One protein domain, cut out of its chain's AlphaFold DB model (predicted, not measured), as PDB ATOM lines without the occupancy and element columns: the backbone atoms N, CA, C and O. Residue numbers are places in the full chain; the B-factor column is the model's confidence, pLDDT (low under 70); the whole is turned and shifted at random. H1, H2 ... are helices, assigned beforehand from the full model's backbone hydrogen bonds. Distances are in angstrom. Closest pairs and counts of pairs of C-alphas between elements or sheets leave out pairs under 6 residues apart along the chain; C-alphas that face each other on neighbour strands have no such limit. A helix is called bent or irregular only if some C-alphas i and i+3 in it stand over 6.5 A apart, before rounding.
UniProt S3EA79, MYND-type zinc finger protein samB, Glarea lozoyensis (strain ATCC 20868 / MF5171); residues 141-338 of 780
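Overview. This is residues 141 to 338 of the 780 residues of the protein "MYND-type zinc finger protein samB" of Glarea lozoyensis (strain ATCC 20868 / MF5171) (UniProt S3EA79). Long helix H6 runs through the middle of an up-and-down bundle, each helix running against the one before it: H3 and H4 pack on it, and so do H7 and H8. H2 packs on H3, H1 makes a corner near the start of H2, H5 crosses one end of H4 and H6, and H9 folds back after the far end of H8. The printed part has 198 residues with nine named helices, H1 to H9 in chain order, and no named strand: all helix. It is compact, with a radius of gyration of the C-alphas of 18.3 A and spans of 60 by 43 by 34 A.

Arrangement. Begin with the hub, H6, residues 255 to 279, which touches five helices. H4, residues 199 to 216, touches it, opposite ways at a shallow tilt of 22 degrees; look at C-alphas 199 and 276, the closest, 4.4 A apart. H3, residues 183 to 195, touches H6 the same way, closest at C-alphas 187 and 269, 5.7 A. H3 and H4 form a hairpin, closest at C-alphas 190 and 202, 3.8 A. H2, residues 162 to 178, forms another with H3, closest at C-alphas 172 and 185, 6.1 A. H1, residues 150 to 158, is close to H2 but not clearly touching, about perpendicular at 77 degrees; C-alphas 156 and 162, the closest, are 6.0 A apart. Residues 267 to 278 of H6 touch H7, residues 283 to 297, in a hairpin, closest at C-alphas 277 and 286, 5.7 A. H7 is irregular, but only just: C-alphas 288 and 291 are 6.6 A apart. H8, residues 302 to 324, forms a hairpin with H7, closest at C-alphas 283 and 311, 4.7 A. Residues 303 to 311 of H8 touch H6, closest at C-alphas 304 and 271, 5.8 A. H9, residues 329 to 335, only just touches H8, with 3 pairs of C-alphas within 8 A; the closest, 332 and 322, are 7.1 A apart. H5, residues 239 to 249, touches H6 about perpendicular at 84 degrees, closest at C-alphas 247 and 258, 6.2 A. Every O i to N i+4 pair is within hydrogen-bond range in H1, H3, H4, H5, H6, H8 and H9, against 11 of 13 in H2 and 8 of 11 in H7.

Along the chain. Find C-alpha 255 at (132.111, 116.990, 160.545); from there H6 runs 35.6 A to C-alpha 279 at (162.150, 115.715, 141.470). H8 measures 32.9 A, ending at C-alpha 324 at (181.380, 130.348, 139.301).

Size, cuts and confidence. The C-alphas farthest apart, of Ser 253 and Asn 326, are 60.9 A apart. The printed part has no cut. The link from H4 to H5, residues 217 to 238, is long; residues 231 to 236 stand free, and pLDDT is under 70 at residues 219 to 236.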
ATOM      1  N   GLU A 141     160.336 104.459 127.686       89.00
ATOM      2  CA  GLU A 141     159.172 105.334 127.808       89.00
ATOM      3  C   GLU A 141     158.688 105.473 129.259       89.00
ATOM      4  O   GLU A 141     158.201 106.537 129.632       89.00
ATOM      5  N   TRP A 142     158.899 104.449 130.094       92.19
ATOM      6  CA  TRP A 142     158.561 104.461 131.523       92.19
ATOM      7  C   TRP A 142     159.674 105.003 132.422       92.19
ATOM      8  O   TRP A 142     159.481 105.108 133.628       92.19
ATOM      9  N   ILE A 143     160.821 105.397 131.863       90.50
ATOM     10  CA  ILE A 143     161.750 106.292 132.561       90.50
ATOM     11  C   ILE A 143     161.115 107.686 132.531       90.50
ATOM     12  O   ILE A 143     161.084 108.303 131.466       90.50
ATOM     13  N   GLY A 144     160.571 108.154 133.656       91.88
ATOM     14  CA  GLY A 144     159.791 109.393 133.707       91.88
ATOM     15  C   GLY A 144     160.562 110.691 133.430       91.88
ATOM     16  O   GLY A 144     161.652 110.705 132.865       91.88
ATOM     17  N   THR A 145     159.970 111.825 133.799       94.06
ATOM     18  CA  THR A 145     160.463 113.182 133.495       94.06
ATOM     19  C   THR A 145     161.577 113.677 134.433       94.06
ATOM     20  O   THR A 145     162.263 114.651 134.118       94.06
ATOM     21  N   SER A 146     161.790 113.024 135.578       94.50
ATOM     22  CA  SER A 146     162.761 113.414 136.607       94.50
ATOM     23  C   SER A 146     164.176 112.902 136.323       94.50
ATOM     24  O   SER A 146     164.450 111.705 136.403       94.50
ATOM     25  N   GLN A 147     165.114 113.829 136.094       91.06
ATOM     26  CA  GLN A 147     166.552 113.533 135.955       91.06
ATOM     27  C   GLN A 147     167.164 112.866 137.204       91.06
ATOM     28  O   GLN A 147     168.191 112.206 137.115       91.06
ATOM     29  N   PHE A 148     166.552 113.022 138.384       91.31
ATOM     30  CA  PHE A 148     167.091 112.469 139.633       91.31
ATOM     31  C   PHE A 148     166.616 111.044 139.926       91.31
ATOM     32  O   PHE A 148     167.184 110.386 140.795       91.31
ATOM     33  N   GLN A 149     165.582 110.567 139.229       91.94
ATOM     34  CA  GLN A 149     164.966 109.266 139.492       91.94
ATOM     35  C   GLN A 149     165.293 108.203 138.439       91.94
ATOM     36  O   GLN A 149     164.909 107.054 138.627       91.94
ATOM     37  N   VAL A 150     166.051 108.530 137.384       91.25
ATOM     38  CA  VAL A 150     166.414 107.589 136.304       91.25
ATOM     39  C   VAL A 150     166.981 106.278 136.857       91.25
ATOM     40  O   VAL A 150     166.450 105.211 136.560       91.25
ATOM     41  N   ASN A 151     167.979 106.347 137.744       91.75
ATOM     42  CA  ASN A 151     168.562 105.156 138.374       91.75
ATOM     43  C   ASN A 151     167.556 104.382 139.243       91.75
ATOM     44  O   ASN A 151     167.534 103.156 139.195       91.75
ATOM     45  N   PHE A 152     166.697 105.070 140.003       92.94
ATOM     46  CA  PHE A 152     165.668 104.416 140.820       92.94
ATOM     47  C   PHE A 152     164.670 103.641 139.949       92.94
ATOM     48  O   PHE A 152     164.390 102.475 140.216       92.94
ATOM     49  N   VAL A 153     164.189 104.260 138.867       93.69
ATOM     50  CA  VAL A 153     163.252 103.618 137.938       93.69
ATOM     51  C   VAL A 153     163.931 102.481 137.166       93.69
ATOM     52  O   VAL A 153     163.307 101.448 136.946       93.69
ATOM     53  N   LEU A 154     165.217 102.593 136.814       93.56
ATOM     54  CA  LEU A 154     165.966 101.478 136.220       93.56
ATOM     55  C   LEU A 154     166.043 100.264 137.164       93.56
ATOM     56  O   LEU A 154     165.842  99.141 136.706       93.56
ATOM     57  N   GLU A 155     166.267 100.455 138.467       93.88
ATOM     58  CA  GLU A 155     166.225  99.349 139.444       93.88
ATOM     59  C   GLU A 155     164.795  98.812 139.677       93.88
ATOM     60  O   GLU A 155     164.599  97.600 139.813       93.88
ATOM     61  N   LEU A 156     163.768  99.672 139.634       93.94
ATOM     62  CA  LEU A 156     162.353  99.263 139.656       93.94
ATOM     63  C   LEU A 156     161.995  98.362 138.457       93.94
ATOM     64  O   LEU A 156     161.240  97.400 138.591       93.94
ATOM     65  N   GLN A 157     162.558  98.648 137.280       94.44
ATOM     66  CA  GLN A 157     162.362  97.832 136.082       94.44
ATOM     67  C   GLN A 157     163.142  96.512 136.161       94.44
ATOM     68  O   GLN A 157     162.562  95.451 135.936       94.44
ATOM     69  N   LYS A 158     164.416  96.545 136.579       93.81
ATOM     70  CA  LYS A 158     165.251  95.338 136.769       93.81
ATOM     71  C   LYS A 158     164.695  94.368 137.815       93.81
ATOM     72  O   LYS A 158     164.876  93.164 137.671       93.81
ATOM     73  N   SER A 159     164.027  94.874 138.853       94.06
ATOM     74  CA  SER A 159     163.360  94.046 139.872       94.06
ATOM     75  C   SER A 159     162.021  93.452 139.413       94.06
ATOM     76  O   SER A 159     161.448  92.636 140.129       94.06
ATOM     77  N   GLY A 160     161.522  93.829 138.229       93.06
ATOM     78  CA  GLY A 160     160.246  93.355 137.690       93.06
ATOM     79  C   GLY A 160     159.007  94.037 138.280       93.06
ATOM     80  O   GLY A 160     157.896  93.626 137.963       93.06
ATOM     81  N   ALA A 161     159.163  95.088 139.094       94.25
ATOM     82  CA  ALA A 161     158.059  95.763 139.787       94.25
ATOM     83  C   ALA A 161     157.279  96.773 138.914       94.25
ATOM     84  O   ALA A 161     156.212  97.248 139.314       94.25
ATOM     85  N   LEU A 162     157.784  97.114 137.720       95.31
ATOM     86  CA  LEU A 162     157.148  98.091 136.825       95.31
ATOM     87  C   LEU A 162     155.681  97.748 136.457       95.31
ATOM     88  O   LEU A 162     154.850  98.649 136.570       95.31
ATOM     89  N   PRO A 163     155.309  96.515 136.044       96.50
ATOM     90  CA  PRO A 163     153.935  96.212 135.632       96.50
ATOM     91  C   PRO A 163     152.902  96.435 136.744       96.50
ATOM     92  O   PRO A 163     151.823  96.956 136.474       96.50
ATOM     93  N   GLU A 164     153.251  96.113 137.993       96.38
ATOM     94  CA  GLU A 164     152.413  96.369 139.171       96.38
ATOM     95  C   GLU A 164     152.175  97.875 139.362       96.38
ATOM     96  O   GLU A 164     151.037  98.316 139.515       96.38
ATOM     97  N   HIS A 165     153.235  98.684 139.270       97.50
ATOM     98  CA  HIS A 165     153.141 100.138 139.424       97.50
ATOM     99  C   HIS A 165     152.310 100.786 138.304       97.50
ATOM    100  O   HIS A 165     151.538 101.712 138.561       97.50
ATOM    101  N   ILE A 166     152.425 100.276 137.072       97.69
ATOM    102  CA  ILE A 166     151.587 100.683 135.937       97.69
ATOM    103  C   ILE A 166     150.112 100.360 136.211       97.69
ATOM    104  O   ILE A 166     149.248 101.197 135.945       97.69
ATOM    105  N   GLU A 167     149.807  99.170 136.729       98.00
ATOM    106  CA  GLU A 167     148.424  98.746 136.963       98.00
ATOM    107  C   GLU A 167     147.773  99.510 138.123       98.00
ATOM    108  O   GLU A 167     146.674 100.037 137.957       98.00
ATOM    109  N   ILE A 168     148.489  99.702 139.239       98.06
ATOM    110  CA  ILE A 168     148.060 100.578 140.345       98.06
ATOM    111  C   ILE A 168     147.718 101.976 139.813       98.06
ATOM    112  O   ILE A 168     146.649 102.514 140.109       98.06
ATOM    113  N   ARG A 169     148.586 102.555 138.973       97.88
ATOM    114  CA  ARG A 169     148.355 103.874 138.373       97.88
ATOM    115  C   ARG A 169     147.090 103.913 137.509       97.88
ATOM    116  O   ARG A 169     146.329 104.876 137.600       97.88
ATOM    117  N   LYS A 170     146.853 102.896 136.671       97.56
ATOM    118  CA  LYS A 170     145.632 102.810 135.848       97.56
ATOM    119  C   LYS A 170     144.382 102.738 136.719       97.56
ATOM    120  O   LYS A 170     143.466 103.518 136.494       97.56
ATOM    121  N   LEU A 171     144.367 101.860 137.725       97.81
ATOM    122  CA  LEU A 171     143.232 101.677 138.634       97.81
ATOM    123  C   LEU A 171     142.875 102.987 139.352       97.81
ATOM    124  O   LEU A 171     141.712 103.390 139.357       97.81
ATOM    125  N   LEU A 172     143.876 103.699 139.877       97.88
ATOM    126  CA  LEU A 172     143.682 105.012 140.497       97.88
ATOM    127  C   LEU A 172     143.171 106.061 139.493       97.88
ATOM    128  O   LEU A 172     142.238 106.801 139.798       97.88
ATOM    129  N   SER A 173     143.720 106.103 138.274       96.12
ATOM    130  CA  SER A 173     143.238 107.020 137.231       96.12
ATOM    131  C   SER A 173     141.798 106.721 136.802       96.12
ATOM    132  O   SER A 173     141.071 107.661 136.495       96.12
ATOM    133  N   SER A 174     141.382 105.453 136.765       95.94
ATOM    134  CA  SER A 174     140.004 105.051 136.456       95.94
ATOM    135  C   SER A 174     139.044 105.300 137.624       95.94
ATOM    136  O   SER A 174     137.867 105.578 137.406       95.94
ATOM    137  N   SER A 175     139.533 105.263 138.869       95.31
ATOM    138  CA  SER A 175     138.750 105.653 140.050       95.31
ATOM    139  C   SER A 175     138.268 107.105 139.945       95.31
ATOM    140  O   SER A 175     137.105 107.385 140.240       95.31
ATOM    141  N   LEU A 176     139.106 108.018 139.431       95.19
ATOM    142  CA  LEU A 176     138.746 109.430 139.228       95.19
ATOM    143  C   LEU A 176     137.593 109.651 138.237       95.19
ATOM    144  O   LEU A 176     136.892 110.651 138.361       95.19
ATOM    145  N   ASP A 177     137.344 108.732 137.300       93.56
ATOM    146  CA  ASP A 177     136.183 108.833 136.402       93.56
ATOM    147  C   ASP A 177     134.854 108.622 137.165       93.56
ATOM    148  O   ASP A 177     133.799 109.082 136.729       93.56
ATOM    149  N   THR A 178     134.903 107.958 138.329       93.31
ATOM    150  CA  THR A 178     133.755 107.729 139.230       93.31
ATOM    151  C   THR A 178     133.750 108.680 140.433       93.31
ATOM    152  O   THR A 178     132.688 109.139 140.859       93.31
ATOM    153  N   TYR A 179     134.928 108.992 140.980       94.56
ATOM    154  CA  TYR A 179     135.135 109.802 142.183       94.56
ATOM    155  C   TYR A 179     136.097 110.978 141.917       94.56
ATOM    156  O   TYR A 179     137.153 111.068 142.545       94.56
ATOM    157  N   PRO A 180     135.751 111.914 141.012       95.81
ATOM    158  CA  PRO A 180     136.650 112.999 140.603       95.81
ATOM    159  C   PRO A 180     136.994 113.976 141.737       95.81
ATOM    160  O   PRO A 180     137.953 114.725 141.619       95.81
ATOM    161  N   TYR A 181     136.234 113.985 142.836       96.12
ATOM    162  CA  TYR A 181     136.439 114.894 143.968       96.12
ATOM    163  C   TYR A 181     137.065 114.221 145.202       96.12
ATOM    164  O   TYR A 181     137.065 114.823 146.274       96.12
ATOM    165  N   ASP A 182     137.604 112.999 145.082       96.38
ATOM    166  CA  ASP A 182     138.360 112.358 146.167       96.38
ATOM    167  C   ASP A 182     139.818 112.858 146.211       96.38
ATOM    168  O   ASP A 182     140.595 112.549 145.300       96.38
ATOM    169  N   PRO A 183     140.257 113.574 147.266       97.12
ATOM    170  CA  PRO A 183     141.642 114.020 147.348       97.12
ATOM    171  C   PRO A 183     142.628 112.866 147.581       97.12
ATOM    172  O   PRO A 183     143.786 112.982 147.178       97.12
ATOM    173  N   LEU A 184     142.196 111.755 148.199       98.31
ATOM    174  CA  LEU A 184     143.072 110.616 148.490       98.31
ATOM    175  C   LEU A 184     143.559 109.946 147.199       98.31
ATOM    176  O   LEU A 184     144.761 109.729 147.049       98.31
ATOM    177  N   THR A 185     142.667 109.698 146.237       98.25
ATOM    178  CA  THR A 185     143.022 109.134 144.926       98.25
ATOM    179  C   THR A 185     144.072 109.998 144.205       98.25
ATOM    180  O   THR A 185     145.026 109.463 143.638       98.25
ATOM    181  N   TYR A 186     143.979 111.332 144.281       98.50
ATOM    182  CA  TYR A 186     145.007 112.230 143.731       98.50
ATOM    183  C   TYR A 186     146.350 112.158 144.478       98.50
ATOM    184  O   TYR A 186     147.401 112.202 143.840       98.50
ATOM    185  N   ILE A 187     146.348 112.019 145.806       98.81
ATOM    186  CA  ILE A 187     147.580 111.843 146.599       98.81
ATOM    187  C   ILE A 187     148.253 110.506 146.254       98.81
ATOM    188  O   ILE A 187     149.463 110.463 146.040       98.81
ATOM    189  N   GLN A 188     147.474 109.431 146.126       98.69
ATOM    190  CA  GLN A 188     147.970 108.112 145.725       98.69
ATOM    191  C   GLN A 188     148.523 108.122 144.289       98.69
ATOM    192  O   GLN A 188     149.582 107.542 144.038       98.69
ATOM    193  N   LEU A 189     147.874 108.842 143.363       98.44
ATOM    194  CA  LEU A 189     148.421 109.091 142.025       98.44
ATOM    195  C   LEU A 189     149.745 109.858 142.084       98.44
ATOM    196  O   LEU A 189     150.704 109.468 141.425       98.44
ATOM    197  N   ALA A 190     149.846 110.897 142.915       98.69
ATOM    198  CA  ALA A 190     151.099 111.626 143.079       98.69
ATOM    199  C   ALA A 190     152.234 110.728 143.600       98.69
ATOM    200  O   ALA A 190     153.349 110.769 143.083       98.69
ATOM    201  N   GLN A 191     151.944 109.859 144.571       98.50
ATOM    202  CA  GLN A 191     152.911 108.907 145.118       98.50
ATOM    203  C   GLN A 191     153.367 107.861 144.085       98.50
ATOM    204  O   GLN A 191     154.558 107.551 144.026       98.50
ATOM    205  N   ILE A 192     152.466 107.312 143.257       98.19
ATOM    206  CA  ILE A 192     152.858 106.337 142.221       98.19
ATOM    207  C   ILE A 192     153.594 107.014 141.054       98.19
ATOM    208  O   ILE A 192     154.591 106.475 140.576       98.19
ATOM    209  N   ASP A 193     153.193 108.226 140.656       98.25
ATOM    210  CA  ASP A 193     153.883 109.019 139.631       98.25
ATOM    211  C   ASP A 193     155.309 109.406 140.076       98.25
ATOM    212  O   ASP A 193     156.246 109.292 139.281       98.25
ATOM    213  N   ASN A 194     155.512 109.749 141.358       97.50
ATOM    214  CA  ASN A 194     156.846 109.956 141.944       97.50
ATOM    215  C   ASN A 194     157.695 108.675 141.976       97.50
ATOM    216  O   ASN A 194     158.911 108.765 141.836       97.50
ATOM    217  N   LYS A 195     157.108 107.480 142.123       96.69
ATOM    218  CA  LYS A 195     157.860 106.211 142.005       96.69
ATOM    219  C   LYS A 195     158.232 105.885 140.555       96.69
ATOM    220  O   LYS A 195     159.252 105.248 140.314       96.69
ATOM    221  N   LEU A 196     157.422 106.323 139.592       96.81
ATOM    222  CA  LEU A 196     157.601 106.065 138.159       96.81
ATOM    223  C   LEU A 196     158.483 107.108 137.442       96.81
ATOM    224  O   LEU A 196     158.708 107.000 136.238       96.81
ATOM    225  N   GLY A 197     159.000 108.120 138.145       96.06
ATOM    226  CA  GLY A 197     159.834 109.166 137.547       96.06
ATOM    227  C   GLY A 197     159.078 110.412 137.072       96.06
ATOM    228  O   GLY A 197     159.718 111.371 136.647       96.06
ATOM    229  N   PHE A 198     157.742 110.420 137.084       97.56
ATOM    230  CA  PHE A 198     156.896 111.466 136.489       97.56
ATOM    231  C   PHE A 198     156.547 112.564 137.506       97.56
ATOM    232  O   PHE A 198     155.383 112.869 137.762       97.56
ATOM    233  N   CYS A 199     157.578 113.163 138.106       97.62
ATOM    234  CA  CYS A 199     157.438 114.136 139.193       97.62
ATOM    235  C   CYS A 199     156.628 115.395 138.835       97.62
ATOM    236  O   CYS A 199     156.065 116.030 139.724       97.62
ATOM    237  N   ASP A 200     156.551 115.761 137.552       97.62
ATOM    238  CA  ASP A 200     155.728 116.875 137.067       97.62
ATOM    239  C   ASP A 200     154.233 116.555 137.191       97.62
ATOM    240  O   ASP A 200     153.464 117.354 137.730       97.62
ATOM    241  N   ILE A 201     153.845 115.347 136.777       98.00
ATOM    242  CA  ILE A 201     152.488 114.815 136.935       98.00
ATOM    243  C   ILE A 201     152.173 114.606 138.420       98.00
ATOM    244  O   ILE A 201     151.103 115.007 138.880       98.00
ATOM    245  N   ALA A 202     153.131 114.094 139.198       98.50
ATOM    246  CA  ALA A 202     152.976 113.935 140.640       98.50
ATOM    247  C   ALA A 202     152.703 115.266 141.360       98.50
ATOM    248  O   ALA A 202     151.757 115.371 142.143       98.50
ATOM    249  N   ALA A 203     153.477 116.310 141.048       98.25
ATOM    250  CA  ALA A 203     153.273 117.645 141.601       98.25
ATOM    251  C   ALA A 203     151.895 118.226 141.226       98.25
ATOM    252  O   ALA A 203     151.272 118.903 142.047       98.25
ATOM    253  N   ALA A 204     151.378 117.947 140.024       97.69
ATOM    254  CA  ALA A 204     150.042 118.395 139.628       97.69
ATOM    255  C   ALA A 204     148.916 117.610 140.305       97.69
ATOM    256  O   ALA A 204     147.925 118.213 140.712       97.69
ATOM    257  N   ASN A 205     149.069 116.297 140.482       98.38
ATOM    258  CA  ASN A 205     148.115 115.477 141.226       98.38
ATOM    259  C   ASN A 205     148.061 115.910 142.702       98.38
ATOM    260  O   ASN A 205     146.979 116.168 143.231       98.38
ATOM    261  N   ALA A 206     149.211 116.158 143.335       98.31
ATOM    262  CA  ALA A 206     149.271 116.729 144.681       98.31
ATOM    263  C   ALA A 206     148.660 118.148 144.762       98.31
ATOM    264  O   ALA A 206     147.970 118.477 145.727       98.31
ATOM    265  N   HIS A 207     148.836 118.985 143.730       95.88
ATOM    266  CA  HIS A 207     148.174 120.293 143.631       95.88
ATOM    267  C   HIS A 207     146.644 120.176 143.498       95.88
ATOM    268  O   HIS A 207     145.919 120.906 144.175       95.88
ATOM    269  N   LYS A 208     146.142 119.241 142.675       95.12
ATOM    270  CA  LYS A 208     144.706 118.931 142.552       95.12
ATOM    271  C   LYS A 208     144.120 118.466 143.892       95.12
ATOM    272  O   LYS A 208     143.062 118.958 144.279       95.12
ATOM    273  N   ALA A 209     144.833 117.623 144.642       96.56
ATOM    274  CA  ALA A 209     144.432 117.235 145.996       96.56
ATOM    275  C   ALA A 209     144.340 118.442 146.948       96.56
ATOM    276  O   ALA A 209     143.309 118.634 147.589       96.56
ATOM    277  N   LEU A 210     145.370 119.301 147.001       94.38
ATOM    278  CA  LEU A 210     145.359 120.513 147.838       94.38
ATOM    279  C   LEU A 210     144.221 121.479 147.468       94.38
ATOM    280  O   LEU A 210     143.644 122.094 148.364       94.38
ATOM    281  N   LEU A 211     143.869 121.594 146.179       91.25
ATOM    282  CA  LEU A 211     142.689 122.343 145.740       91.25
ATOM    283  C   LEU A 211     141.411 121.765 146.356       91.25
ATOM    284  O   LEU A 211     140.727 122.497 147.064       91.25
ATOM    285  N   LEU A 212     141.116 120.475 146.162       93.00
ATOM    286  CA  LEU A 212     139.917 119.832 146.727       93.00
ATOM    287  C   LEU A 212     139.849 119.986 148.251       93.00
ATOM    288  O   LEU A 212     138.825 120.400 148.788       93.00
ATOM    289  N   ILE A 213     140.961 119.740 148.944       93.00
ATOM    290  CA  ILE A 213     141.051 119.869 150.403       93.00
ATOM    291  C   ILE A 213     140.774 121.311 150.858       93.00
ATOM    292  O   ILE A 213     140.153 121.516 151.899       93.00
ATOM    293  N   SER A 214     141.165 122.322 150.072       87.88
ATOM    294  CA  SER A 214     140.859 123.725 150.382       87.88
ATOM    295  C   SER A 214     139.373 124.087 150.253       87.88
ATOM    296  O   SER A 214     138.929 124.971 150.977       87.88
ATOM    297  N   TYR A 215     138.599 123.395 149.406       86.75
ATOM    298  CA  TYR A 215     137.130 123.500 149.404       86.75
ATOM    299  C   TYR A 215     136.507 122.675 150.533       86.75
ATOM    300  O   TYR A 215     135.544 123.102 151.154       86.75
ATOM    301  N   GLY A 216     137.074 121.503 150.835       88.56
ATOM    302  CA  GLY A 216     136.590 120.656 151.917       88.56
ATOM    303  C   GLY A 216     136.702 121.306 153.301       88.56
ATOM    304  O   GLY A 216     135.791 121.141 154.105       88.56
ATOM    305  N   LEU A 217     137.794 122.019 153.600       86.31
ATOM    306  CA  LEU A 217     138.084 122.559 154.938       86.31
ATOM    307  C   LEU A 217     137.324 123.865 155.281       86.31
ATOM    308  O   LEU A 217     137.084 124.693 154.401       86.31
ATOM    309  N   PRO A 218     137.024 124.125 156.575       74.62
ATOM    310  CA  PRO A 218     136.383 125.365 157.028       74.62
ATOM    311  C   PRO A 218     137.141 126.643 156.629       74.62
ATOM    312  O   PRO A 218     138.368 126.662 156.549       74.62
ATOM    313  N   SER A 219     136.427 127.762 156.450       66.62
ATOM    314  CA  SER A 219     136.990 129.016 155.905       66.62
ATOM    315  C   SER A 219     138.100 129.680 156.741       66.62
ATOM    316  O   SER A 219     138.810 130.553 156.235       66.62
ATOM    317  N   SER A 220     138.252 129.301 158.012       56.62
ATOM    318  CA  SER A 220     139.395 129.665 158.863       56.62
ATOM    319  C   SER A 220     140.693 129.009 158.389       56.62
ATOM    320  O   SER A 220     141.738 129.661 158.351       56.62
ATOM    321  N   ASP A 221     140.596 127.748 157.972       57.53
ATOM    322  CA  ASP A 221     141.709 126.829 157.738       57.53
ATOM    323  C   ASP A 221     141.941 126.542 156.249       57.53
ATOM    324  O   ASP A 221     143.029 126.104 155.875       57.53
ATOM    325  N   SER A 222     140.985 126.881 155.377       55.84
ATOM    326  CA  SER A 222     141.111 126.814 153.911       55.84
ATOM    327  C   SER A 222     142.089 127.833 153.307       55.84
ATOM    328  O   SER A 222     142.339 127.828 152.100       55.84
ATOM    329  N   GLN A 223     142.681 128.715 154.121       53.84
ATOM    330  CA  GLN A 223     143.666 129.697 153.667       53.84
ATOM    331  C   GLN A 223     145.026 129.054 153.354       53.84
ATOM    332  O   GLN A 223     145.990 129.208 154.103       53.84
ATOM    333  N   ILE A 224     145.118 128.397 152.196       55.81
ATOM    334  CA  ILE A 224     146.385 128.006 151.568       55.81
ATOM    335  C   ILE A 224     146.942 129.236 150.839       55.81
ATOM    336  O   ILE A 224     146.580 129.547 149.705       55.81
ATOM    337  N   THR A 225     147.781 130.002 151.534       52.34
ATOM    338  CA  THR A 225     148.039 131.418 151.209       52.34
ATOM    339  C   THR A 225     149.026 131.676 150.067       52.34
ATOM    340  O   THR A 225     149.159 132.822 149.635       52.34
ATOM    341  N   CYS A 226     149.741 130.656 149.582       44.59
ATOM    342  CA  CYS A 226     150.955 130.853 148.780       44.59
ATOM    343  C   CYS A 226     150.882 130.422 147.304       44.59
ATOM    344  O   CYS A 226     151.747 130.832 146.535       44.59
ATOM    345  N   ALA A 227     149.904 129.600 146.903       46.69
ATOM    346  CA  ALA A 227     149.829 129.061 145.535       46.69
ATOM    347  C   ALA A 227     148.409 128.745 145.043       46.69
ATOM    348  O   ALA A 227     148.179 128.742 143.837       46.69
ATOM    349  N   LEU A 228     147.445 128.498 145.935       51.62
ATOM    350  CA  LEU A 228     146.065 128.298 145.509       51.62
ATOM    351  C   LEU A 228     145.393 129.666 145.358       51.62
ATOM    352  O   LEU A 228     145.397 130.460 146.305       51.62
ATOM    353  N   PRO A 229     144.829 130.001 144.187       49.72
ATOM    354  CA  PRO A 229     144.009 131.191 144.095       49.72
ATOM    355  C   PRO A 229     142.798 131.030 145.012       49.72
ATOM    356  O   PRO A 229     142.059 130.056 144.891       49.72
ATOM    357  N   LYS A 230     142.515 132.052 145.828       45.50
ATOM    358  CA  LYS A 230     141.124 132.351 146.179       45.50
ATOM    359  C   LYS A 230     140.413 132.668 144.862       45.50
ATOM    360  O   LYS A 230     140.468 133.800 144.382       45.50
ATOM    361  N   LEU A 231     139.850 131.643 144.225       48.50
ATOM    362  CA  LEU A 231     138.867 131.824 143.171       48.50
ATOM    363  C   LEU A 231     137.706 132.573 143.814       48.50
ATOM    364  O   LEU A 231     137.221 132.183 144.875       48.50
ATOM    365  N   ASN A 232     137.316 133.699 143.219       44.22
ATOM    366  CA  ASN A 232     136.132 134.404 143.685       44.22
ATOM    367  C   ASN A 232     134.947 133.456 143.462       44.22
ATOM    368  O   ASN A 232     134.680 133.066 142.327       44.22
ATOM    369  N   ALA A 233     134.316 133.037 144.559       42.06
ATOM    370  CA  ALA A 233     133.334 131.959 144.602       42.06
ATOM    371  C   ALA A 233     132.027 132.358 143.895       42.06
ATOM    372  O   ALA A 233     131.073 132.803 144.527       42.06
ATOM    373  N   THR A 234     132.015 132.268 142.563       45.31
ATOM    374  CA  THR A 234     130.883 132.718 141.734       45.31
ATOM    375  C   THR A 234     130.406 131.716 140.683       45.31
ATOM    376  O   THR A 234     129.395 131.996 140.050       45.31
ATOM    377  N   PHE A 235     131.083 130.574 140.478       52.72
ATOM    378  CA  PHE A 235     130.660 129.580 139.469       52.72
ATOM    379  C   PHE A 235     130.844 128.102 139.841       52.72
ATOM    380  O   PHE A 235     130.025 127.295 139.413       52.72
ATOM    381  N   LEU A 236     131.878 127.734 140.604       64.94
ATOM    382  CA  LEU A 236     132.127 126.355 141.036       64.94
ATOM    383  C   LEU A 236     132.560 126.370 142.506       64.94
ATOM    384  O   LEU A 236     133.590 126.953 142.840       64.94
ATOM    385  N   ASP A 237     131.745 125.762 143.360       77.81
ATOM    386  CA  ASP A 237     132.047 125.428 144.750       77.81
ATOM    387  C   ASP A 237     131.833 123.917 144.873       77.81
ATOM    388  O   ASP A 237     130.786 123.428 144.454       77.81
ATOM    389  N   TRP A 238     132.835 123.195 145.377       86.69
ATOM    390  CA  TRP A 238     132.803 121.735 145.532       86.69
ATOM    391  C   TRP A 238     132.853 121.297 146.999       86.69
ATOM    392  O   TRP A 238     133.223 120.159 147.298       86.69
ATOM    393  N   THR A 239     132.552 122.210 147.930       88.69
ATOM    394  CA  THR A 239     132.559 121.927 149.374       88.69
ATOM    395  C   THR A 239     131.717 120.687 149.691       88.69
ATOM    396  O   THR A 239     132.189 119.780 150.378       88.69
ATOM    397  N   ASP A 240     130.505 120.605 149.137       89.94
ATOM    398  CA  ASP A 240     129.590 119.488 149.375       89.94
ATOM    399  C   ASP A 240     130.081 118.185 148.727       89.94
ATOM    400  O   ASP A 240     130.083 117.148 149.390       89.94
ATOM    401  N   GLU A 241     130.560 118.202 147.478       93.69
ATOM    402  CA  GLU A 241     131.067 116.997 146.813       93.69
ATOM    403  C   GLU A 241     132.316 116.420 147.486       93.69
ATOM    404  O   GLU A 241     132.408 115.198 147.659       93.69
ATOM    405  N   VAL A 242     133.266 117.268 147.896       93.56
ATOM    406  CA  VAL A 242     134.477 116.829 148.607       93.56
ATOM    407  C   VAL A 242     134.100 116.243 149.966       93.56
ATOM    408  O   VAL A 242     134.492 115.116 150.281       93.56
ATOM    409  N   ARG A 243     133.288 116.957 150.761       94.12
ATOM    410  CA  ARG A 243     132.871 116.481 152.090       94.12
ATOM    411  C   ARG A 243     132.025 115.214 151.999       94.12
ATOM    412  O   ARG A 243     132.247 114.308 152.796       94.12
ATOM    413  N   ALA A 244     131.128 115.089 151.019       94.81
ATOM    414  CA  ALA A 244     130.345 113.873 150.793       94.81
ATOM    415  C   ALA A 244     131.218 112.677 150.374       94.81
ATOM    416  O   ALA A 244     130.982 111.553 150.821       94.81
ATOM    417  N   THR A 245     132.248 112.908 149.556       95.06
ATOM    418  CA  THR A 245     133.192 111.863 149.129       95.06
ATOM    419  C   THR A 245     134.024 111.353 150.311       95.06
ATOM    420  O   THR A 245     134.106 110.141 150.533       95.06
ATOM    421  N   VAL A 246     134.552 112.262 151.136       95.31
ATOM    422  CA  VAL A 246     135.286 111.927 152.370       95.31
ATOM    423  C   VAL A 246     134.381 111.236 153.402       95.31
ATOM    424  O   VAL A 246     134.742 110.190 153.939       95.31
ATOM    425  N   ALA A 247     133.168 111.755 153.622       95.75
ATOM    426  CA  ALA A 247     132.152 111.153 154.490       95.75
ATOM    427  C   ALA A 247     131.830 109.704 154.089       95.75
ATOM    428  O   ALA A 247     131.775 108.815 154.941       95.75
ATOM    429  N   LYS A 248     131.674 109.452 152.780       95.00
ATOM    430  CA  LYS A 248     131.429 108.117 152.222       95.00
ATOM    431  C   LYS A 248     132.614 107.177 152.450       95.00
ATOM    432  O   LYS A 248     132.387 106.045 152.866       95.00
ATOM    433  N   ARG A 249     133.856 107.627 152.212       93.88
ATOM    434  CA  ARG A 249     135.069 106.817 152.447       93.88
ATOM    435  C   ARG A 249     135.211 106.418 153.916       93.88
ATOM    436  O   ARG A 249     135.494 105.262 154.202       93.88
ATOM    437  N   ASN A 250     134.977 107.355 154.830       92.75
ATOM    438  CA  ASN A 250     135.146 107.136 156.270       92.75
ATOM    439  C   ASN A 250     133.890 106.564 156.955       92.75
ATOM    440  O   ASN A 250     133.875 106.427 158.176       92.75
ATOM    441  N   VAL A 251     132.831 106.260 156.189       95.69
ATOM    442  CA  VAL A 251     131.531 105.744 156.665       95.69
ATOM    443  C   VAL A 251     130.994 106.564 157.855       95.69
ATOM    444  O   VAL A 251     130.573 106.036 158.882       95.69
ATOM    445  N   THR A 252     131.044 107.893 157.727       95.00
ATOM    446  CA  THR A 252     130.766 108.835 158.821       95.00
ATOM    447  C   THR A 252     129.922 110.016 158.360       95.00
ATOM    448  O   THR A 252     130.010 110.456 157.219       95.00
ATOM    449  N   SER A 253     129.133 110.577 159.276       92.12
ATOM    450  CA  SER A 253     128.455 111.870 159.108       92.12
ATOM    451  C   SER A 253     129.026 112.956 160.031       92.12
ATOM    452  O   SER A 253     128.451 114.038 160.145       92.12
ATOM    453  N   SER A 254     130.117 112.670 160.752       95.69
ATOM    454  CA  SER A 254     130.715 113.605 161.708       95.69
ATOM    455  C   SER A 254     131.620 114.608 160.998       95.69
ATOM    456  O   SER A 254     132.652 114.219 160.453       95.69
ATOM    457  N   SER A 255     131.271 115.900 161.070       92.44
ATOM    458  CA  SER A 255     132.111 116.990 160.545       92.44
ATOM    459  C   SER A 255     133.541 116.885 161.063       92.44
ATOM    460  O   SER A 255     134.461 116.889 160.264       92.44
ATOM    461  N   LEU A 256     133.723 116.676 162.372       92.62
ATOM    462  CA  LEU A 256     135.046 116.620 162.998       92.62
ATOM    463  C   LEU A 256     135.932 115.505 162.424       92.62
ATOM    464  O   LEU A 256     137.128 115.709 162.282       92.62
ATOM    465  N   VAL A 257     135.355 114.352 162.063       94.56
ATOM    466  CA  VAL A 257     136.107 113.239 161.451       94.56
ATOM    467  C   VAL A 257     136.460 113.553 159.994       94.56
ATOM    468  O   VAL A 257     137.532 113.185 159.531       94.56
ATOM    469  N   ILE A 258     135.577 114.251 159.276       94.81
ATOM    470  CA  ILE A 258     135.836 114.734 157.910       94.81
ATOM    471  C   ILE A 258     136.927 115.817 157.926       94.81
ATOM    472  O   ILE A 258     137.806 115.803 157.074       94.81
ATOM    473  N   ASP A 259     136.883 116.731 158.896       93.12
ATOM    474  CA  ASP A 259     137.827 117.840 159.051       93.12
ATOM    475  C   ASP A 259     139.235 117.337 159.443       93.12
ATOM    476  O   ASP A 259     140.223 117.791 158.866       93.12
ATOM    477  N   ASP A 260     139.324 116.363 160.357       93.94
ATOM    478  CA  ASP A 260     140.573 115.709 160.791       93.94
ATOM    479  C   ASP A 260     141.230 114.888 159.662       93.94
ATOM    480  O   ASP A 260     142.415 115.049 159.371       93.94
ATOM    481  N   ASP A 261     140.450 114.080 158.937       95.88
ATOM    482  CA  ASP A 261     140.939 113.322 157.777       95.88
ATOM    483  C   ASP A 261     141.341 114.247 156.611       95.88
ATOM    484  O   ASP A 261     142.363 114.014 155.967       95.88
ATOM    485  N   LEU A 262     140.625 115.354 156.374       95.00
ATOM    486  CA  LEU A 262     141.047 116.377 155.408       95.00
ATOM    487  C   LEU A 262     142.360 117.068 155.812       95.00
ATOM    488  O   LEU A 262     143.171 117.362 154.932       95.00
ATOM    489  N   ASP A 263     142.603 117.314 157.103       93.81
ATOM    490  CA  ASP A 263     143.887 117.849 157.574       93.81
ATOM    491  C   ASP A 263     145.026 116.824 157.442       93.81
ATOM    492  O   ASP A 263     146.125 117.165 156.995       93.81
ATOM    493  N   HIS A 264     144.752 115.548 157.718       95.69
ATOM    494  CA  HIS A 264     145.708 114.467 157.492       95.69
ATOM    495  C   HIS A 264     146.081 114.335 156.005       95.69
ATOM    496  O   HIS A 264     147.263 114.293 155.650       95.69
ATOM    497  N   LEU A 265     145.088 114.355 155.109       97.31
ATOM    498  CA  LEU A 265     145.309 114.383 153.661       97.31
ATOM    499  C   LEU A 265     146.062 115.644 153.215       97.31
ATOM    500  O   LEU A 265     146.873 115.573 152.290       97.31
ATOM    501  N   ARG A 266     145.845 116.796 153.864       95.81
ATOM    502  CA  ARG A 266     146.561 118.045 153.559       95.81
ATOM    503  C   ARG A 266     148.060 117.903 153.802       95.81
ATOM    504  O   ARG A 266     148.846 118.320 152.949       95.81
ATOM    505  N   LEU A 267     148.460 117.281 154.912       96.56
ATOM    506  CA  LEU A 267     149.862 116.955 155.191       96.56
ATOM    507  C   LEU A 267     150.445 116.026 154.112       96.56
ATOM    508  O   LEU A 267     151.470 116.363 153.513       96.56
ATOM    509  N   GLN A 268     149.765 114.919 153.796       98.31
ATOM    510  CA  GLN A 268     150.219 113.975 152.764       98.31
ATOM    511  C   GLN A 268     150.355 114.635 151.379       98.31
ATOM    512  O   GLN A 268     151.330 114.397 150.661       98.31
ATOM    513  N   ALA A 269     149.417 115.507 151.006       97.88
ATOM    514  CA  ALA A 269     149.460 116.238 149.743       97.88
ATOM    515  C   ALA A 269     150.633 117.233 149.687       97.88
ATOM    516  O   ALA A 269     151.290 117.344 148.652       97.88
ATOM    517  N   TYR A 270     150.967 117.911 150.793       97.56
ATOM    518  CA  TYR A 270     152.179 118.735 150.855       97.56
ATOM    519  C   TYR A 270     153.464 117.906 150.765       97.56
ATOM    520  O   TYR A 270     154.404 118.343 150.099       97.56
ATOM    521  N   GLN A 271     153.520 116.726 151.390       98.19
ATOM    522  CA  GLN A 271     154.672 115.821 151.297       98.19
ATOM    523  C   GLN A 271     154.887 115.354 149.847       98.19
ATOM    524  O   GLN A 271     155.991 115.503 149.319       98.19
ATOM    525  N   ALA A 272     153.828 114.897 149.169       98.38
ATOM    526  CA  ALA A 272     153.877 114.481 147.765       98.38
ATOM    527  C   ALA A 272     154.230 115.638 146.807       98.38
ATOM    528  O   ALA A 272     155.015 115.457 145.872       98.38
ATOM    529  N   LEU A 273     153.709 116.849 147.057       98.25
ATOM    530  CA  LEU A 273     154.057 118.047 146.286       98.25
ATOM    531  C   LEU A 273     155.530 118.439 146.477       98.25
ATOM    532  O   LEU A 273     156.209 118.760 145.505       98.25
ATOM    533  N   MET A 274     156.038 118.410 147.712       97.62
ATOM    534  CA  MET A 274     157.447 118.697 148.005       97.62
ATOM    535  C   MET A 274     158.386 117.705 147.314       97.62
ATOM    536  O   MET A 274     159.374 118.130 146.711       97.62
ATOM    537  N   GLU A 275     158.059 116.412 147.351       98.00
ATOM    538  CA  GLU A 275     158.791 115.364 146.636       98.00
ATOM    539  C   GLU A 275     158.801 115.620 145.120       98.00
ATOM    540  O   GLU A 275     159.873 115.690 144.512       98.00
ATOM    541  N   GLY A 276     157.626 115.860 144.524       97.94
ATOM    542  CA  GLY A 276     157.486 116.128 143.091       97.94
ATOM    543  C   GLY A 276     158.270 117.365 142.644       97.94
ATOM    544  O   GLY A 276     159.039 117.307 141.687       97.94
ATOM    545  N   LEU A 277     158.183 118.483 143.375       97.81
ATOM    546  CA  LEU A 277     158.930 119.698 143.027       97.81
ATOM    547  C   LEU A 277     160.450 119.546 143.186       97.81
ATOM    548  O   LEU A 277     161.204 120.131 142.402       97.81
ATOM    549  N   VAL A 278     160.920 118.752 144.153       97.25
ATOM    550  CA  VAL A 278     162.340 118.382 144.261       97.25
ATOM    551  C   VAL A 278     162.759 117.514 143.068       97.25
ATOM    552  O   VAL A 278     163.800 117.791 142.468       97.25
ATOM    553  N   GLY A 279     161.935 116.543 142.662       96.50
ATOM    554  CA  GLY A 279     162.150 115.715 141.470       96.50
ATOM    555  C   GLY A 279     162.197 116.517 140.161       96.50
ATOM    556  O   GLY A 279     163.102 116.332 139.351       96.50
ATOM    557  N   CYS A 280     161.318 117.511 140.000       97.06
ATOM    558  CA  CYS A 280     161.346 118.474 138.889       97.06
ATOM    559  C   CYS A 280     162.498 119.493 138.961       97.06
ATOM    560  O   CYS A 280     162.553 120.437 138.168       97.06
ATOM    561  N   ALA A 281     163.396 119.372 139.940       96.44
ATOM    562  CA  ALA A 281     164.482 120.306 140.206       96.44
ATOM    563  C   ALA A 281     164.032 121.762 140.476       96.44
ATOM    564  O   ALA A 281     164.839 122.694 140.343       96.44
ATOM    565  N   ALA A 282     162.761 121.966 140.846       96.12
ATOM    566  CA  ALA A 282     162.083 123.248 141.064       96.12
ATOM    567  C   ALA A 282     162.349 123.804 142.477       96.12
ATOM    568  O   ALA A 282     161.452 124.241 143.199       96.12
ATOM    569  N   PHE A 283     163.621 123.769 142.886       96.06
ATOM    570  CA  PHE A 283     164.048 123.968 144.273       96.06
ATOM    571  C   PHE A 283     163.652 125.326 144.865       96.06
ATOM    572  O   PHE A 283     163.437 125.421 146.070       96.06
ATOM    573  N   SER A 284     163.548 126.369 144.038       93.31
ATOM    574  CA  SER A 284     163.131 127.704 144.480       93.31
ATOM    575  C   SER A 284     161.673 127.716 144.940       93.31
ATOM    576  O   SER A 284     161.373 128.167 146.042       93.31
ATOM    577  N   GLU A 285     160.760 127.162 144.141       92.25
ATOM    578  CA  GLU A 285     159.335 127.121 144.482       92.25
ATOM    579  C   GLU A 285     159.058 126.107 145.602       92.25
ATOM    580  O   GLU A 285     158.317 126.417 146.536       92.25
ATOM    581  N   ALA A 286     159.753 124.961 145.601       95.12
ATOM    582  CA  ALA A 286     159.733 124.023 146.722       95.12
ATOM    583  C   ALA A 286     160.139 124.704 148.046       95.12
ATOM    584  O   ALA A 286     159.433 124.584 149.042       95.12
ATOM    585  N   LEU A 287     161.239 125.467 148.066       94.19
ATOM    586  CA  LEU A 287     161.767 126.093 149.284       94.19
ATOM    587  C   LEU A 287     160.981 127.338 149.731       94.19
ATOM    588  O   LEU A 287     160.658 127.477 150.910       94.19
ATOM    589  N   PHE A 288     160.727 128.277 148.817       89.62
ATOM    590  CA  PHE A 288     160.225 129.613 149.157       89.62
ATOM    591  C   PHE A 288     158.698 129.735 149.121       89.62
ATOM    592  O   PHE A 288     158.164 130.663 149.738       89.62
ATOM    593  N   VAL A 289     158.009 128.823 148.426       87.31
ATOM    594  CA  VAL A 289     156.543 128.795 148.319       87.31
ATOM    595  C   VAL A 289     155.983 127.639 149.145       87.31
ATOM    596  O   VAL A 289     155.336 127.889 150.160       87.31
ATOM    597  N   VAL A 290     156.266 126.388 148.763       91.81
ATOM    598  CA  VAL A 290     155.575 125.213 149.327       91.81
ATOM    599  C   VAL A 290     156.050 124.875 150.741       91.81
ATOM    600  O   VAL A 290     155.237 124.890 151.661       91.81
ATOM    601  N   ALA A 291     157.350 124.652 150.959       94.06
ATOM    602  CA  ALA A 291     157.890 124.292 152.277       94.06
ATOM    603  C   ALA A 291     157.576 125.347 153.344       94.06
ATOM    604  O   ALA A 291     157.322 125.007 154.498       94.06
ATOM    605  N   LYS A 292     157.575 126.629 152.962       89.31
ATOM    606  CA  LYS A 292     157.258 127.739 153.864       89.31
ATOM    607  C   LYS A 292     155.822 127.671 154.393       89.31
ATOM    608  O   LYS A 292     155.611 127.998 155.557       89.31
ATOM    609  N   GLU A 293     154.858 127.285 153.560       87.81
ATOM    610  CA  GLU A 293     153.456 127.155 153.973       87.81
ATOM    611  C   GLU A 293     153.198 125.817 154.670       87.81
ATOM    612  O   GLU A 293     152.598 125.784 155.743       87.81
ATOM    613  N   ALA A 294     153.727 124.721 154.121       91.94
ATOM    614  CA  ALA A 294     153.570 123.389 154.688       91.94
ATOM    615  C   ALA A 294     154.130 123.313 156.122       91.94
ATOM    616  O   ALA A 294     153.429 122.882 157.028       91.94
ATOM    617  N   LEU A 295     155.337 123.837 156.371       93.88
ATOM    618  CA  LEU A 295     155.941 123.875 157.713       93.88
ATOM    619  C   LEU A 295     155.391 124.999 158.611       93.88
ATOM    620  O   LEU A 295     155.703 125.026 159.800       93.88
ATOM    621  N   ARG A 296     154.573 125.925 158.088       91.31
ATOM    622  CA  ARG A 296     153.776 126.838 158.929       91.31
ATOM    623  C   ARG A 296     152.601 126.094 159.567       91.31
ATOM    624  O   ARG A 296     152.237 126.412 160.694       91.31
ATOM    625  N   LEU A 297     152.009 125.150 158.836       90.19
ATOM    626  CA  LEU A 297     150.900 124.311 159.298       90.19
ATOM    627  C   LEU A 297     151.406 123.106 160.110       90.19
ATOM    628  O   LEU A 297     150.884 122.832 161.184       90.19
ATOM    629  N   TYR A 298     152.476 122.454 159.645       94.81
ATOM    630  CA  TYR A 298     153.036 121.221 160.211       94.81
ATOM    631  C   TYR A 298     154.518 121.396 160.604       94.81
ATOM    632  O   TYR A 298     155.400 120.773 160.015       94.81
ATOM    633  N   PRO A 299     154.842 122.250 161.596       95.38
ATOM    634  CA  PRO A 299     156.226 122.620 161.927       95.38
ATOM    635  C   PRO A 299     157.091 121.476 162.482       95.38
ATOM    636  O   PRO A 299     158.301 121.645 162.607       95.38
ATOM    637  N   GLN A 300     156.483 120.345 162.850       94.50
ATOM    638  CA  GLN A 300     157.160 119.169 163.409       94.50
ATOM    639  C   GLN A 300     157.295 118.013 162.403       94.50
ATOM    640  O   GLN A 300     157.843 116.971 162.758       94.50
ATOM    641  N   ASP A 301     156.810 118.167 161.164       97.56
ATOM    642  CA  ASP A 301     156.878 117.085 160.181       97.56
ATOM    643  C   ASP A 301     158.300 116.894 159.632       97.56
ATOM    644  O   ASP A 301     158.862 117.749 158.939       97.56
ATOM    645  N   TYR A 302     158.876 115.728 159.931       97.06
ATOM    646  CA  TYR A 302     160.231 115.369 159.524       97.06
ATOM    647  C   TYR A 302     160.387 115.265 158.000       97.06
ATOM    648  O   TYR A 302     161.438 115.625 157.471       97.06
ATOM    649  N   GLN A 303     159.364 114.794 157.279       96.19
ATOM    650  CA  GLN A 303     159.460 114.568 155.837       96.19
ATOM    651  C   GLN A 303     159.448 115.891 155.056       96.19
ATOM    652  O   GLN A 303     160.270 116.090 154.158       96.19
ATOM    653  N   LEU A 304     158.585 116.836 155.441       97.12
ATOM    654  CA  LEU A 304     158.577 118.198 154.911       97.12
ATOM    655  C   LEU A 304     159.893 118.934 155.200       97.12
ATOM    656  O   LEU A 304     160.409 119.619 154.310       97.12
ATOM    657  N   ASP A 305     160.475 118.778 156.396       97.12
ATOM    658  CA  ASP A 305     161.792 119.359 156.682       97.12
ATOM    659  C   ASP A 305     162.907 118.689 155.864       97.12
ATOM    660  O   ASP A 305     163.745 119.366 155.267       97.12
ATOM    661  N   HIS A 306     162.884 117.363 155.731       96.69
ATOM    662  CA  HIS A 306     163.845 116.636 154.907       96.69
ATOM    663  C   HIS A 306     163.839 117.133 153.448       96.69
ATOM    664  O   HIS A 306     164.891 117.484 152.901       96.69
ATOM    665  N   PHE A 307     162.660 117.282 152.832       97.25
ATOM    666  CA  PHE A 307     162.555 117.858 151.488       97.25
ATOM    667  C   PHE A 307     162.960 119.342 151.440       97.25
ATOM    668  O   PHE A 307     163.614 119.758 150.478       97.25
ATOM    669  N   ARG A 308     162.665 120.143 152.478       97.25
ATOM    670  CA  ARG A 308     163.179 121.523 152.616       97.25
ATOM    671  C   ARG A 308     164.710 121.549 152.613       97.25
ATOM    672  O   ARG A 308     165.300 122.393 151.934       97.25
ATOM    673  N   MET A 309     165.359 120.646 153.349       97.50
ATOM    674  CA  MET A 309     166.818 120.537 153.410       97.50
ATOM    675  C   MET A 309     167.414 120.166 152.047       97.50
ATOM    676  O   MET A 309     168.363 120.825 151.614       97.50
ATOM    677  N   ILE A 310     166.831 119.188 151.338       96.19
ATOM    678  CA  ILE A 310     167.253 118.826 149.974       96.19
ATOM    679  C   ILE A 310     167.118 120.032 149.036       96.19
ATOM    680  O   ILE A 310     168.090 120.404 148.374       96.19
ATOM    681  N   ALA A 311     165.954 120.691 149.015       96.25
ATOM    682  CA  ALA A 311     165.716 121.863 148.174       96.25
ATOM    683  C   ALA A 311     166.709 123.001 148.478       96.25
ATOM    684  O   ALA A 311     167.305 123.555 147.553       96.25
ATOM    685  N   LYS A 312     166.971 123.310 149.759       97.44
ATOM    686  CA  LYS A 312     167.966 124.321 150.172       97.44
ATOM    687  C   LYS A 312     169.381 123.950 149.720       97.44
ATOM    688  O   LYS A 312     170.100 124.816 149.216       97.44
ATOM    689  N   GLY A 313     169.777 122.684 149.868       96.50
ATOM    690  CA  GLY A 313     171.080 122.176 149.430       96.50
ATOM    691  C   GLY A 313     171.277 122.307 147.920       96.50
ATOM    692  O   GLY A 313     172.218 122.964 147.475       96.50
ATOM    693  N   ARG A 314     170.342 121.767 147.133       94.81
ATOM    694  CA  ARG A 314     170.396 121.779 145.662       94.81
ATOM    695  C   ARG A 314     170.239 123.177 145.055       94.81
ATOM    696  O   ARG A 314     170.890 123.497 144.062       94.81
ATOM    697  N   TYR A 315     169.436 124.051 145.668       94.50
ATOM    698  CA  TYR A 315     169.363 125.463 145.281       94.50
ATOM    699  C   TYR A 315     170.712 126.172 145.491       94.50
ATOM    700  O   TYR A 315     171.172 126.905 144.613       94.50
ATOM    701  N   LYS A 316     171.377 125.929 146.632       93.94
ATOM    702  CA  LYS A 316     172.706 126.487 146.932       93.94
ATOM    703  C   LYS A 316     173.770 125.962 145.965       93.94
ATOM    704  O   LYS A 316     174.564 126.761 145.482       93.94
ATOM    705  N   GLU A 317     173.761 124.665 145.666       92.50
ATOM    706  CA  GLU A 317     174.624 124.026 144.662       92.50
ATOM    707  C   GLU A 317     174.480 124.719 143.295       92.50
ATOM    708  O   GLU A 317     175.438 125.322 142.812       92.50
ATOM    709  N   ARG A 318     173.257 124.770 142.739       91.25
ATOM    710  CA  ARG A 318     172.974 125.436 141.452       91.25
ATOM    711  C   ARG A 318     173.396 126.911 141.450       91.25
ATOM    712  O   ARG A 318     173.971 127.378 140.468       91.25
ATOM    713  N   TYR A 319     173.144 127.646 142.538       90.06
ATOM    714  CA  TYR A 319     173.577 129.041 142.675       90.06
ATOM    715  C   TYR A 319     175.104 129.183 142.626       90.06
ATOM    716  O   TYR A 319     175.603 130.057 141.919       90.06
ATOM    717  N   MET A 320     175.851 128.338 143.345       91.00
ATOM    718  CA  MET A 320     177.315 128.409 143.358       91.00
ATOM    719  C   MET A 320     177.910 128.062 141.991       91.00
ATOM    720  O   MET A 320     178.790 128.789 141.535       91.00
ATOM    721  N   THR A 321     177.390 127.042 141.300       88.75
ATOM    722  CA  THR A 321     177.833 126.674 139.943       88.75
ATOM    723  C   THR A 321     177.614 127.813 138.948       88.75
ATOM    724  O   THR A 321     178.555 128.250 138.289       88.75
ATOM    725  N   LEU A 322     176.402 128.377 138.877       85.88
ATOM    726  CA  LEU A 322     176.118 129.482 137.952       85.88
ATOM    727  C   LEU A 322     176.901 130.762 138.304       85.88
ATOM    728  O   LEU A 322     177.287 131.522 137.414       85.88
ATOM    729  N   LYS A 323     177.173 130.999 139.595       85.94
ATOM    730  CA  LYS A 323     178.025 132.105 140.050       85.94
ATOM    731  C   LYS A 323     179.492 131.903 139.650       85.94
ATOM    732  O   LYS A 323     180.127 132.876 139.261       85.94
ATOM    733  N   ALA A 324     180.019 130.679 139.734       88.88
ATOM    734  CA  ALA A 324     181.380 130.348 139.301       88.88
ATOM    735  C   ALA A 324     181.560 130.504 137.779       88.88
ATOM    736  O   ALA A 324     182.622 130.910 137.322       88.88
ATOM    737  N   LEU A 325     180.493 130.276 137.008       86.88
ATOM    738  CA  LEU A 325     180.415 130.558 135.570       86.88
ATOM    739  C   LEU A 325     180.185 132.055 135.241       86.88
ATOM    740  O   LEU A 325     179.851 132.387 134.107       86.88
ATOM    741  N   ASN A 326     180.319 132.965 136.216       86.50
ATOM    742  CA  ASN A 326     180.162 134.421 136.071       86.50
ATOM    743  C   ASN A 326     178.838 134.890 135.419       86.50
ATOM    744  O   ASN A 326     178.795 135.939 134.768       86.50
ATOM    745  N   TRP A 327     177.730 134.164 135.616       77.62
ATOM    746  CA  TRP A 327     176.435 134.548 135.041       77.62
ATOM    747  C   TRP A 327     175.936 135.907 135.580       77.62
ATOM    748  O   TRP A 327     176.030 136.165 136.786       77.62
ATOM    749  N   PRO A 328     175.329 136.772 134.739       80.62
ATOM    750  CA  PRO A 328     174.777 138.048 135.190       80.62
ATOM    751  C   PRO A 328     173.690 137.872 136.260       80.62
ATOM    752  O   PRO A 328     172.815 137.017 136.138       80.62
ATOM    753  N   ILE A 329     173.676 138.745 137.276       76.25
ATOM    754  CA  ILE A 329     172.765 138.648 138.439       76.25
ATOM    755  C   ILE A 329     171.281 138.590 138.034       76.25
ATOM    756  O   ILE A 329     170.510 137.831 138.623       76.25
ATOM    757  N   LYS A 330     170.873 139.350 137.008       73.19
ATOM    758  CA  LYS A 330     169.500 139.287 136.482       73.19
ATOM    759  C   LYS A 330     169.179 137.892 135.936       73.19
ATOM    760  O   LYS A 330     168.173 137.308 136.332       73.19
ATOM    761  N   THR A 331     170.062 137.333 135.111       76.00
ATOM    762  CA  THR A 331     169.920 135.992 134.528       76.00
ATOM    763  C   THR A 331     169.928 134.904 135.603       76.00
ATOM    764  O   THR A 331     169.064 134.032 135.575       76.00
ATOM    765  N   LEU A 332     170.810 135.003 136.610       80.94
ATOM    766  CA  LEU A 332     170.807 134.122 137.786       80.94
ATOM    767  C   LEU A 332     169.422 134.066 138.442       80.94
ATOM    768  O   LEU A 332     168.908 132.981 138.701       80.94
ATOM    769  N   SER A 333     168.790 135.222 138.669       76.19
ATOM    770  CA  SER A 333     167.476 135.293 139.325       76.19
ATOM    771  C   SER A 333     166.331 134.660 138.523       76.19
ATOM    772  O   SER A 333     165.325 134.277 139.115       76.19
ATOM    773  N   LEU A 334     166.473 134.542 137.199       77.62
ATOM    774  CA  LEU A 334     165.495 133.897 136.320       77.62
ATOM    775  C   LEU A 334     165.738 132.386 136.255       77.62
ATOM    776  O   LEU A 334     164.828 131.606 136.524       77.62
ATOM    777  N   VAL A 335     166.982 131.968 135.995       82.69
ATOM    778  CA  VAL A 335     167.362 130.548 135.887       82.69
ATOM    779  C   VAL A 335     167.167 129.805 137.213       82.69
ATOM    780  O   VAL A 335     166.727 128.661 137.217       82.69
ATOM    781  N   LEU A 336     167.443 130.447 138.353       87.75
ATOM    782  CA  LEU A 336     167.296 129.815 139.670       87.75
ATOM    783  C   LEU A 336     165.843 129.641 140.119       87.75
ATOM    784  O   LEU A 336     165.592 128.797 140.976       87.75
ATOM    785  N   LYS A 337     164.888 130.401 139.563       86.25
ATOM    786  CA  LYS A 337     163.456 130.178 139.827       86.25
ATOM    787  C   LYS A 337     162.967 128.875 139.205       86.25
ATOM    788  O   LYS A 337     162.147 128.200 139.817       86.25
ATOM    789  N   LYS A 338     163.481 128.529 138.024       89.25
ATOM    790  CA  LYS A 338     163.005 127.395 137.236       89.25
ATOM    791  C   LYS A 338     163.654 126.072 137.652       89.25
ATOM    792  O   LYS A 338     164.841 125.993 137.978       89.25
TER     793      LYS A 338